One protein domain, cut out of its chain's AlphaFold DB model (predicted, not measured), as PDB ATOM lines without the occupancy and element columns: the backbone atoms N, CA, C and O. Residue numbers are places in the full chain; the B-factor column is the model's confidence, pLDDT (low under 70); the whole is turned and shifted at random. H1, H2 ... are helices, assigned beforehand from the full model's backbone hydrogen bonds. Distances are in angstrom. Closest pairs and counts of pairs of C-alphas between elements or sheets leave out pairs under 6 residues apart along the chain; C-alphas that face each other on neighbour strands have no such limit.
ATOM      1  N   THR A 230      14.631  25.235 -47.731       89.88
ATOM      2  CA  THR A 230      14.189  24.074 -46.951       89.88
ATOM      3  C   THR A 230      12.732  24.184 -46.534       89.88
ATOM      4  O   THR A 230      11.956  23.251 -46.697       89.88
ATOM      5  N   ARG A 231      12.377  25.323 -45.944       92.06
ATOM      6  CA  ARG A 231      11.090  25.526 -45.290       92.06
ATOM      7  C   ARG A 231       9.987  25.695 -46.328       92.06
ATOM      8  O   ARG A 231       8.934  25.082 -46.201       92.06
ATOM      9  N   LEU A 232      10.263  26.468 -47.378       93.56
ATOM     10  CA  LEU A 232       9.302  26.715 -48.450       93.56
ATOM     11  C   LEU A 232       9.116  25.494 -49.356       93.56
ATOM     12  O   LEU A 232       7.993  25.236 -49.773       93.56
ATOM     13  N   ALA A 233      10.169  24.709 -49.616       93.56
ATOM     14  CA  ALA A 233      10.038  23.468 -50.379       93.56
ATOM     15  C   ALA A 233       9.194  22.418 -49.642       93.56
ATOM     16  O   ALA A 233       8.372  21.762 -50.274       93.56
ATOM     17  N   ILE A 234       9.356  22.286 -48.318       92.56
ATOM     18  CA  ILE A 234       8.513  21.394 -47.505       92.56
ATOM     19  C   ILE A 234       7.057  21.876 -47.513       92.56
ATOM     20  O   ILE A 234       6.166  21.068 -47.726       92.56
ATOM     21  N   ALA A 235       6.804  23.177 -47.361       93.12
ATOM     22  CA  ALA A 235       5.434  23.695 -47.418       93.12
ATOM     23  C   ALA A 235       4.782  23.521 -48.801       93.12
ATOM     24  O   ALA A 235       3.608  23.178 -48.899       93.12
ATOM     25  N   ALA A 236       5.543  23.708 -49.885       94.62
ATOM     26  CA  ALA A 236       5.058  23.457 -51.240       94.62
ATOM     27  C   ALA A 236       4.706  21.975 -51.474       94.62
ATOM     28  O   ALA A 236       3.815  21.693 -52.269       94.62
ATOM     29  N   LEU A 237       5.368  21.044 -50.774       93.75
ATOM     30  CA  LEU A 237       5.120  19.603 -50.871       93.75
ATOM     31  C   LEU A 237       3.674  19.245 -50.496       93.75
ATOM     32  O   LEU A 237       3.037  18.470 -51.208       93.75
ATOM     33  N   ASP A 238       3.133  19.863 -49.445       90.88
ATOM     34  CA  ASP A 238       1.757  19.627 -48.980       90.88
ATOM     35  C   ASP A 238       0.705  20.043 -50.029       90.88
ATOM     36  O   ASP A 238      -0.379  19.456 -50.124       90.88
ATOM     37  N   GLY A 239       1.057  21.021 -50.867       91.94
ATOM     38  CA  GLY A 239       0.221  21.555 -51.936       91.94
ATOM     39  C   GLY A 239       0.318  20.841 -53.282       91.94
ATOM     40  O   GLY A 239      -0.432  21.184 -54.193       91.94
ATOM     41  N   VAL A 240       1.232  19.882 -53.447       95.31
ATOM     42  CA  VAL A 240       1.480  19.238 -54.746       95.31
ATOM     43  C   VAL A 240       0.209  18.595 -55.305       95.31
ATOM     44  O   VAL A 240      -0.509  17.859 -54.618       95.31
ATOM     45  N   ASP A 241      -0.041  18.854 -56.587       93.75
ATOM     46  CA  ASP A 241      -1.063  18.169 -57.368       93.75
ATOM     47  C   ASP A 241      -0.431  17.033 -58.181       93.75
ATOM     48  O   ASP A 241       0.317  17.276 -59.125       93.75
ATOM     49  N   LEU A 242      -0.768  15.782 -57.855       91.88
ATOM     50  CA  LEU A 242      -0.248  14.592 -58.542       91.88
ATOM     51  C   LEU A 242      -0.624  14.535 -60.037       91.88
ATOM     52  O   LEU A 242      -0.016  13.781 -60.791       91.88
ATOM     53  N   ALA A 243      -1.605  15.327 -60.489       91.44
ATOM     54  CA  ALA A 243      -1.938  15.451 -61.909       91.44
ATOM     55  C   ALA A 243      -1.001  16.401 -62.687       91.44
ATOM     56  O   ALA A 243      -1.051  16.431 -63.920       91.44
ATOM     57  N   THR A 244      -0.170  17.178 -61.988       88.06
ATOM     58  CA  THR A 244       0.728  18.184 -62.566       88.06
ATOM     59  C   THR A 244       2.169  17.675 -62.573       88.06
ATOM     60  O   THR A 244       2.662  17.178 -61.567       88.06
ATOM     61  N   GLU A 245       2.879  17.808 -63.696       90.12
ATOM     62  CA  GLU A 245       4.317  17.516 -63.763       90.12
ATOM     63  C   GLU A 245       5.129  18.708 -63.238       90.12
ATOM     64  O   GLU A 245       4.980  19.827 -63.729       90.12
ATOM     65  N   TYR A 246       6.016  18.465 -62.268       91.50
ATOM     66  CA  TYR A 246       6.847  19.502 -61.655       91.50
ATOM     67  C   TYR A 246       8.321  19.359 -62.064       91.50
ATOM     68  O   TYR A 246       8.945  18.344 -61.744       91.50
ATOM     69  N   PRO A 247       8.938  20.367 -62.706       92.06
ATOM     70  CA  PRO A 247      10.392  20.449 -62.782       92.06
ATOM     71  C   PRO A 247      10.972  20.740 -61.388       92.06
ATOM     72  O   PRO A 247      10.825  21.840 -60.856       92.06
ATOM     73  N   VAL A 248      11.659  19.761 -60.795       93.75
ATOM     74  CA  VAL A 248      12.306  19.898 -59.478       93.75
ATOM     75  C   VAL A 248      13.828  19.903 -59.637       93.75
ATOM     76  O   VAL A 248      14.402  18.870 -59.991       93.75
ATOM     77  N   PRO A 249      14.511  21.033 -59.372       93.88
ATOM     78  CA  PRO A 249      15.971  21.081 -59.365       93.88
ATOM     79  C   PRO A 249      16.585  20.199 -58.268       93.88
ATOM     80  O   PRO A 249      16.058  20.122 -57.156       93.88
ATOM     81  N   GLU A 250      17.752  19.608 -58.543       92.06
ATOM     82  CA  GLU A 250      18.446  18.718 -57.596       92.06
ATOM     83  C   GLU A 250      18.702  19.356 -56.212       92.06
ATOM     84  O   GLU A 250      18.413  18.696 -55.217       92.06
ATOM     85  N   PRO A 251      19.099  20.644 -56.080       90.62
ATOM     86  CA  PRO A 251      19.272  21.272 -54.764       90.62
ATOM     87  C   PRO A 251      18.000  21.287 -53.906       90.62
ATOM     88  O   PRO A 251      18.073  21.214 -52.679       90.62
ATOM     89  N   VAL A 252      16.825  21.388 -54.538       94.06
ATOM     90  CA  VAL A 252      15.532  21.344 -53.841       94.06
ATOM     91  C   VAL A 252      15.227  19.914 -53.416       94.06
ATOM     92  O   VAL A 252      14.894  19.688 -52.254       94.06
ATOM     93  N   ARG A 253      15.408  18.945 -54.323       94.69
ATOM     94  CA  ARG A 253      15.227  17.516 -54.037       94.69
ATOM     95  C   ARG A 253      16.103  17.064 -52.873       94.69
ATOM     96  O   ARG A 253      15.593  16.478 -51.921       94.69
ATOM     97  N   GLU A 254      17.394  17.387 -52.905       92.38
ATOM     98  CA  GLU A 254      18.336  17.089 -51.824       92.38
ATOM     99  C   GLU A 254      17.928  17.758 -50.515       92.38
ATOM    100  O   GLU A 254      18.062  17.160 -49.447       92.38
ATOM    101  N   ARG A 255      17.400  18.988 -50.568       92.88
ATOM    102  CA  ARG A 255      16.991  19.694 -49.358       92.88
ATOM    103  C   ARG A 255      15.751  19.090 -48.713       92.88
ATOM    104  O   ARG A 255      15.744  18.960 -47.486       92.88
ATOM    105  N   ILE A 256      14.751  18.720 -49.514       93.88
ATOM    106  CA  ILE A 256      13.574  17.975 -49.049       93.88
ATOM    107  C   ILE A 256      14.046  16.653 -48.437       93.88
ATOM    108  O   ILE A 256      13.760  16.382 -47.272       93.88
ATOM    109  N   ALA A 257      14.858  15.889 -49.174       94.44
ATOM    110  CA  ALA A 257      15.385  14.600 -48.740       94.44
ATOM    111  C   ALA A 257      16.167  14.701 -47.418       94.44
ATOM    112  O   ALA A 257      15.959  13.896 -46.522       94.44
ATOM    113  N   ALA A 258      17.024  15.710 -47.248       93.31
ATOM    114  CA  ALA A 258      17.822  15.905 -46.035       93.31
ATOM    115  C   ALA A 258      17.016  16.402 -44.818       93.31
ATOM    116  O   ALA A 258      17.541  16.408 -43.708       93.31
ATOM    117  N   ASN A 259      15.774  16.856 -45.010       93.19
ATOM    118  CA  ASN A 259      14.915  17.398 -43.950       93.19
ATOM    119  C   ASN A 259      13.591  16.630 -43.824       93.19
ATOM    120  O   ASN A 259      12.614  17.173 -43.303       93.19
ATOM    121  N   TYR A 260      13.553  15.375 -44.277       92.69
ATOM    122  CA  TYR A 260      12.365  14.520 -44.216       92.69
ATOM    123  C   TYR A 260      11.805  14.378 -42.792       92.69
ATOM    124  O   TYR A 260      10.597  14.293 -42.606       92.69
ATOM    125  N   ASN A 261      12.666  14.451 -41.774       91.56
ATOM    126  CA  ASN A 261      12.290  14.395 -40.363       91.56
ATOM    127  C   ASN A 261      11.407  15.570 -39.894       91.56
ATOM    128  O   ASN A 261      10.809  15.504 -38.824       91.56
ATOM    129  N   LYS A 262      11.319  16.659 -40.667       90.81
ATOM    130  CA  LYS A 262      10.393  17.774 -40.400       90.81
ATOM    131  C   LYS A 262       8.993  17.527 -40.963       90.81
ATOM    132  O   LYS A 262       8.070  18.266 -40.626       90.81
ATOM    133  N   ILE A 263       8.830  16.511 -41.808       91.44
ATOM    134  CA  ILE A 263       7.558  16.156 -42.428       91.44
ATOM    135  C   ILE A 263       6.795  15.255 -41.452       91.44
ATOM    136  O   ILE A 263       7.128  14.089 -41.241       91.44
ATOM    137  N   GLN A 264       5.774  15.819 -40.809       90.31
ATOM    138  CA  GLN A 264       5.068  15.150 -39.712       90.31
ATOM    139  C   GLN A 264       4.337  13.880 -40.162       90.31
ATOM    140  O   GLN A 264       4.260  12.936 -39.391       90.31
ATOM    141  N   SER A 265       3.844  13.811 -41.402       91.62
ATOM    142  CA  SER A 265       3.212  12.596 -41.944       91.62
ATOM    143  C   SER A 265       4.164  11.400 -42.046       91.62
ATOM    144  O   SER A 265       3.698  10.268 -42.061       91.62
ATOM    145  N   LEU A 266       5.482  11.631 -42.087       94.12
ATOM    146  CA  LEU A 266       6.490  10.570 -42.153       94.12
ATOM    147  C   LEU A 266       6.991  10.116 -40.776       94.12
ATOM    148  O   LEU A 266       7.529   9.022 -40.659       94.12
ATOM    149  N   THR A 267       6.855  10.953 -39.747       93.44
ATOM    150  CA  THR A 267       7.479  10.747 -38.424       93.44
ATOM    151  C   THR A 267       6.466  10.501 -37.304       93.44
ATOM    152  O   THR A 267       6.793   9.861 -36.310       93.44
ATOM    153  N   ASP A 268       5.227  10.976 -37.451       91.25
ATOM    154  CA  ASP A 268       4.150  10.812 -36.472       91.25
ATOM    155  C   ASP A 268       3.298   9.577 -36.807       91.25
ATOM    156  O   ASP A 268       2.610   9.554 -37.829       91.25
ATOM    157  N   ASP A 269       3.299   8.564 -35.932       87.00
ATOM    158  CA  ASP A 269       2.486   7.341 -36.083       87.00
ATOM    159  C   ASP A 269       0.970   7.626 -36.158       87.00
ATOM    160  O   ASP A 269       0.205   6.781 -36.624       87.00
ATOM    161  N   ALA A 270       0.505   8.795 -35.698       88.94
ATOM    162  CA  ALA A 270      -0.909   9.168 -35.758       88.94
ATOM    163  C   ALA A 270      -1.355   9.687 -37.138       88.94
ATOM    164  O   ALA A 270      -2.553   9.914 -37.342       88.94
ATOM    165  N   ARG A 271      -0.422   9.918 -38.070       88.88
ATOM    166  CA  ARG A 271      -0.698  10.489 -39.394       88.88
ATOM    167  C   ARG A 271      -0.523   9.457 -40.497       88.88
ATOM    168  O   ARG A 271       0.329   8.581 -40.423       88.88
ATOM    169  N   GLU A 272      -1.336   9.593 -41.538       91.69
ATOM    170  CA  GLU A 272      -1.267   8.732 -42.716       91.69
ATOM    171  C   GLU A 272      -0.169   9.228 -43.683       91.69
ATOM    172  O   GLU A 272      -0.241  10.387 -44.118       91.69
ATOM    173  N   PRO A 273       0.838   8.399 -44.028       94.25
ATOM    174  CA  PRO A 273       1.934   8.806 -44.905       94.25
ATOM    175  C   PRO A 273       1.597   8.728 -46.401       94.25
ATOM    176  O   PRO A 273       2.258   9.423 -47.177       94.25
ATOM    177  N   THR A 274       0.551   7.989 -46.798       94.00
ATOM    178  CA  THR A 274       0.237   7.596 -48.188       94.00
ATOM    179  C   THR A 274       0.437   8.722 -49.197       94.00
ATOM    180  O   THR A 274       1.278   8.645 -50.091       94.00
ATOM    181  N   ARG A 275      -0.275   9.840 -49.008       93.75
ATOM    182  CA  ARG A 275      -0.208  10.998 -49.914       93.75
ATOM    183  C   ARG A 275       1.197  11.599 -49.984       93.75
ATOM    184  O   ARG A 275       1.628  12.045 -51.039       93.75
ATOM    185  N   THR A 276       1.901  11.659 -48.856       94.69
ATOM    186  CA  THR A 276       3.257  12.226 -48.803       94.69
ATOM    187  C   THR A 276       4.238  11.338 -49.557       94.69
ATOM    188  O   THR A 276       5.063  11.851 -50.305       94.69
ATOM    189  N   VAL A 277       4.127  10.016 -49.405       95.69
ATOM    190  CA  VAL A 277       4.963   9.046 -50.123       95.69
ATOM    191  C   VAL A 277       4.709   9.114 -51.631       95.69
ATOM    192  O   VAL A 277       5.669   9.186 -52.397       95.69
ATOM    193  N   GLU A 278       3.445   9.198 -52.058       95.56
ATOM    194  CA  GLU A 278       3.074   9.411 -53.467       95.56
ATOM    195  C   GLU A 278       3.685  10.704 -54.027       95.56
ATOM    196  O   GLU A 278       4.236  10.710 -55.128       95.56
ATOM    197  N   VAL A 279       3.642  11.796 -53.257       95.19
ATOM    198  CA  VAL A 279       4.258  13.069 -53.655       95.19
ATOM    199  C   VAL A 279       5.780  12.944 -53.750       95.19
ATOM    200  O   VAL A 279       6.358  13.381 -54.742       95.19
ATOM    201  N   LEU A 280       6.453  12.329 -52.772       95.56
ATOM    202  CA  LEU A 280       7.905  12.122 -52.830       95.56
ATOM    203  C   LEU A 280       8.307  11.305 -54.059       95.56
ATOM    204  O   LEU A 280       9.248  11.684 -54.757       95.56
ATOM    205  N   GLN A 281       7.561  10.239 -54.359       94.62
ATOM    206  CA  GLN A 281       7.759   9.423 -55.553       94.62
ATOM    207  C   GLN A 281       7.560  10.241 -56.835       94.62
ATOM    208  O   GLN A 281       8.407  10.194 -57.727       94.62
ATOM    209  N   HIS A 282       6.489  11.035 -56.910       93.75
ATOM    210  CA  HIS A 282       6.188  11.895 -58.058       93.75
ATOM    211  C   HIS A 282       7.280  12.941 -58.322       93.75
ATOM    212  O   HIS A 282       7.623  13.221 -59.469       93.75
ATOM    213  N   LEU A 283       7.882  13.488 -57.262       93.25
ATOM    214  CA  LEU A 283       8.986  14.452 -57.352       93.25
ATOM    215  C   LEU A 283      10.375  13.785 -57.503       93.25
ATOM    216  O   LEU A 283      11.392  14.470 -57.698       93.25
ATOM    217  N   GLY A 284      10.443  12.452 -57.416       93.38
ATOM    218  CA  GLY A 284      11.678  11.664 -57.473       93.38
ATOM    219  C   GLY A 284      12.607  11.885 -56.275       93.38
ATOM    220  O   GLY A 284      13.827  11.886 -56.432       93.38
ATOM    221  N   VAL A 285      12.057  12.150 -55.090       94.88
ATOM    222  CA  VAL A 285      12.820  12.399 -53.860       94.88
ATOM    223  C   VAL A 285      13.128  11.069 -53.164       94.88
ATOM    224  O   VAL A 285      12.244  10.453 -52.578       94.88
ATOM    225  N   ARG A 286      14.407  10.663 -53.155       94.94
ATOM    226  CA  ARG A 286      14.891   9.485 -52.407       94.94
ATOM    227  C   ARG A 286      15.456   9.889 -51.045       94.94
ATOM    228  O   ARG A 286      16.381  10.703 -50.981       94.94
ATOM    229  N   LEU A 287      14.942   9.289 -49.972       96.06
ATOM    230  CA  LEU A 287      15.374   9.583 -48.607       96.06
ATOM    231  C   LEU A 287      16.804   9.077 -48.337       96.06
ATOM    232  O   LEU A 287      17.135   7.946 -48.704       96.06
ATOM    233  N   PRO A 288      17.670   9.888 -47.701       95.38
ATOM    234  CA  PRO A 288      19.044   9.498 -47.403       95.38
ATOM    235  C   PRO A 288      19.141   8.562 -46.191       95.38
ATOM    236  O   PRO A 288      20.041   7.730 -46.157       95.38
ATOM    237  N   SER A 289      18.216   8.674 -45.233       95.06
ATOM    238  CA  SER A 289      18.096   7.805 -44.061       95.06
ATOM    239  C   SER A 289      16.632   7.414 -43.859       95.06
ATOM    240  O   SER A 289      15.729   8.191 -44.176       95.06
ATOM    241  N   LEU A 290      16.417   6.208 -43.339       94.56
ATOM    242  CA  LEU A 290      15.115   5.687 -42.921       94.56
ATOM    243  C   LEU A 290      14.891   5.795 -41.403       94.56
ATOM    244  O   LEU A 290      13.878   5.318 -40.891       94.56
ATOM    245  N   ARG A 291      15.827   6.402 -40.662       91.12
ATOM    246  CA  ARG A 291      15.675   6.627 -39.218       91.12
ATOM    247  C   ARG A 291      14.526   7.585 -38.929       91.12
ATOM    248  O   ARG A 291      14.180   8.417 -39.761       91.12
ATOM    249  N   ASP A 292      13.962   7.484 -37.732       91.00
ATOM    250  CA  ASP A 292      12.902   8.365 -37.223       91.00
ATOM    251  C   ASP A 292      11.569   8.315 -37.998       91.00
ATOM    252  O   ASP A 292      10.645   9.057 -37.665       91.00
ATOM    253  N   LEU A 293      11.440   7.439 -39.005       94.69
ATOM    254  CA  LEU A 293      10.174   7.199 -39.689       94.69
ATOM    255  C   LEU A 293       9.198   6.440 -38.782       94.69
ATOM    256  O   LEU A 293       9.584   5.519 -38.057       94.69
ATOM    257  N   SER A 294       7.920   6.803 -38.879       94.31
ATOM    258  CA  SER A 294       6.821   6.031 -38.305       94.31
ATOM    259  C   SER A 294       6.787   4.635 -38.932       94.31
ATOM    260  O   SER A 294       7.243   4.431 -40.065       94.31
ATOM    261  N   ARG A 295       6.235   3.639 -38.228       91.38
ATOM    262  CA  ARG A 295       6.246   2.255 -38.746       91.38
ATOM    263  C   ARG A 295       5.503   2.141 -40.080       91.38
ATOM    264  O   ARG A 295       5.941   1.416 -40.970       91.38
ATOM    265  N   THR A 296       4.396   2.867 -40.210       93.88
ATOM    266  CA  THR A 296       3.587   2.918 -41.433       93.88
ATOM    267  C   THR A 296       4.348   3.611 -42.565       93.88
ATOM    268  O   THR A 296       4.415   3.073 -43.667       93.88
ATOM    269  N   ALA A 297       4.999   4.750 -42.290       94.94
ATOM    270  CA  ALA A 297       5.773   5.473 -43.301       94.94
ATOM    271  C   ALA A 297       6.969   4.660 -43.804       94.94
ATOM    272  O   ALA A 297       7.254   4.671 -44.997       94.94
ATOM    273  N   LEU A 298       7.646   3.922 -42.917       94.06
ATOM    274  CA  LEU A 298       8.750   3.044 -43.299       94.06
ATOM    275  C   LEU A 298       8.301   1.997 -44.329       94.06
ATOM    276  O   LEU A 298       8.942   1.845 -45.366       94.06
ATOM    277  N   GLN A 299       7.185   1.309 -44.072       92.12
ATOM    278  CA  GLN A 299       6.658   0.282 -44.978       92.12
ATOM    279  C   GLN A 299       6.271   0.862 -46.344       92.12
ATOM    280  O   GLN A 299       6.601   0.280 -47.376       92.12
ATOM    281  N   GLU A 300       5.622   2.027 -46.361       94.62
ATOM    282  CA  GLU A 300       5.227   2.687 -47.606       94.62
ATOM    283  C   GLU A 300       6.425   3.221 -48.403       94.62
ATOM    284  O   GLU A 300       6.458   3.064 -49.620       94.62
ATOM    285  N   ILE A 301       7.444   3.789 -47.745       95.50
ATOM    286  CA  ILE A 301       8.675   4.245 -48.412       95.50
ATOM    287  C   ILE A 301       9.441   3.069 -49.029       95.50
ATOM    288  O   ILE A 301       9.976   3.212 -50.133       95.50
ATOM    289  N   ILE A 302       9.489   1.919 -48.344       93.69
ATOM    290  CA  ILE A 302      10.113   0.695 -48.865       93.69
ATOM    291  C   ILE A 302       9.355   0.209 -50.103       93.69
ATOM    292  O   ILE A 302       9.975   0.023 -51.149       93.69
ATOM    293  N   ALA A 303       8.027   0.087 -50.018       92.69
ATOM    294  CA  ALA A 303       7.186  -0.334 -51.139       92.69
ATOM    295  C   ALA A 303       7.273   0.636 -52.334       92.69
ATOM    296  O   ALA A 303       7.335   0.216 -53.488       92.69
ATOM    297  N   ALA A 304       7.346   1.943 -52.067       92.62
ATOM    298  CA  ALA A 304       7.512   2.976 -53.088       92.62
ATOM    299  C   ALA A 304       8.958   3.112 -53.600       92.62
ATOM    300  O   ALA A 304       9.200   3.883 -54.536       92.62
ATOM    301  N   ARG A 305       9.922   2.385 -53.009       95.00
ATOM    302  CA  ARG A 305      11.348   2.380 -53.381       95.00
ATOM    303  C   ARG A 305      12.003   3.772 -53.307       95.00
ATOM    304  O   ARG A 305      12.912   4.098 -54.067       95.00
ATOM    305  N   GLN A 306      11.539   4.624 -52.385       94.50
ATOM    306  CA  GLN A 306      11.969   6.030 -52.262       94.50
ATOM    307  C   GLN A 306      13.078   6.241 -51.223       94.50
ATOM    308  O   GLN A 306      13.043   7.178 -50.424       94.50
ATOM    309  N   TYR A 307      14.104   5.393 -51.243       95.81
ATOM    310  CA  TYR A 307      15.256   5.497 -50.347       95.81
ATOM    311  C   TYR A 307      16.568   5.227 -51.082       95.81
ATOM    312  O   TYR A 307      16.602   4.519 -52.088       95.81
TER     313      TYR A 307
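What this domain is: This is residues 230 to 307 of the 701 residues of the protein "DNA-binding protein" of Frigoribacterium sp. JB110 (UniProt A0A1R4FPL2). Five short helices make a compact, rounded body with H4 nearest its middle; H5 packs on H4 and small H3 on H5, while H1 and H2 cross on the opposite side. The printed part has 78 residues, 41 of them in five named helices, H1 to H5 in order along the chain, with no named strand; the class is all helix, the radius of gyration of the C-alphas is 11.3 A, and the spans are 30 by 24 by 21 A.

How they stand to each other: H1, residues 230 to 238, touches H2, residues 250 to 258, about perpendicular at 85 degrees; their closest C-alphas, of Thr 230 and Arg 255, are 5.7 A apart. H3, residues 264 to 267, touches H5, residues 295 to 303; their closest C-alphas, of Leu 266 and Ala 297, are 5.3 A apart. H4, residues 274 to 283, touches H5, the closest C-alphas, of Val 277 and Ile 301, being 6.3 A apart. Every O i to N i+4 pair is within hydrogen-bond range in H2, H4 and H5, 4 of 5 in H1; H3 is too short for one.

Where its parts are: H1 begins at C-alpha 230 (14.189, 24.074, -46.951) and measures 13.4 A, H4 14.4 A; H5 ends at C-alpha 303 (7.186, -0.334, -51.139).

The domain as a whole: The printed part has no cut; links H1 to H2 and H4 to H5 are long. No printed residue is under 70.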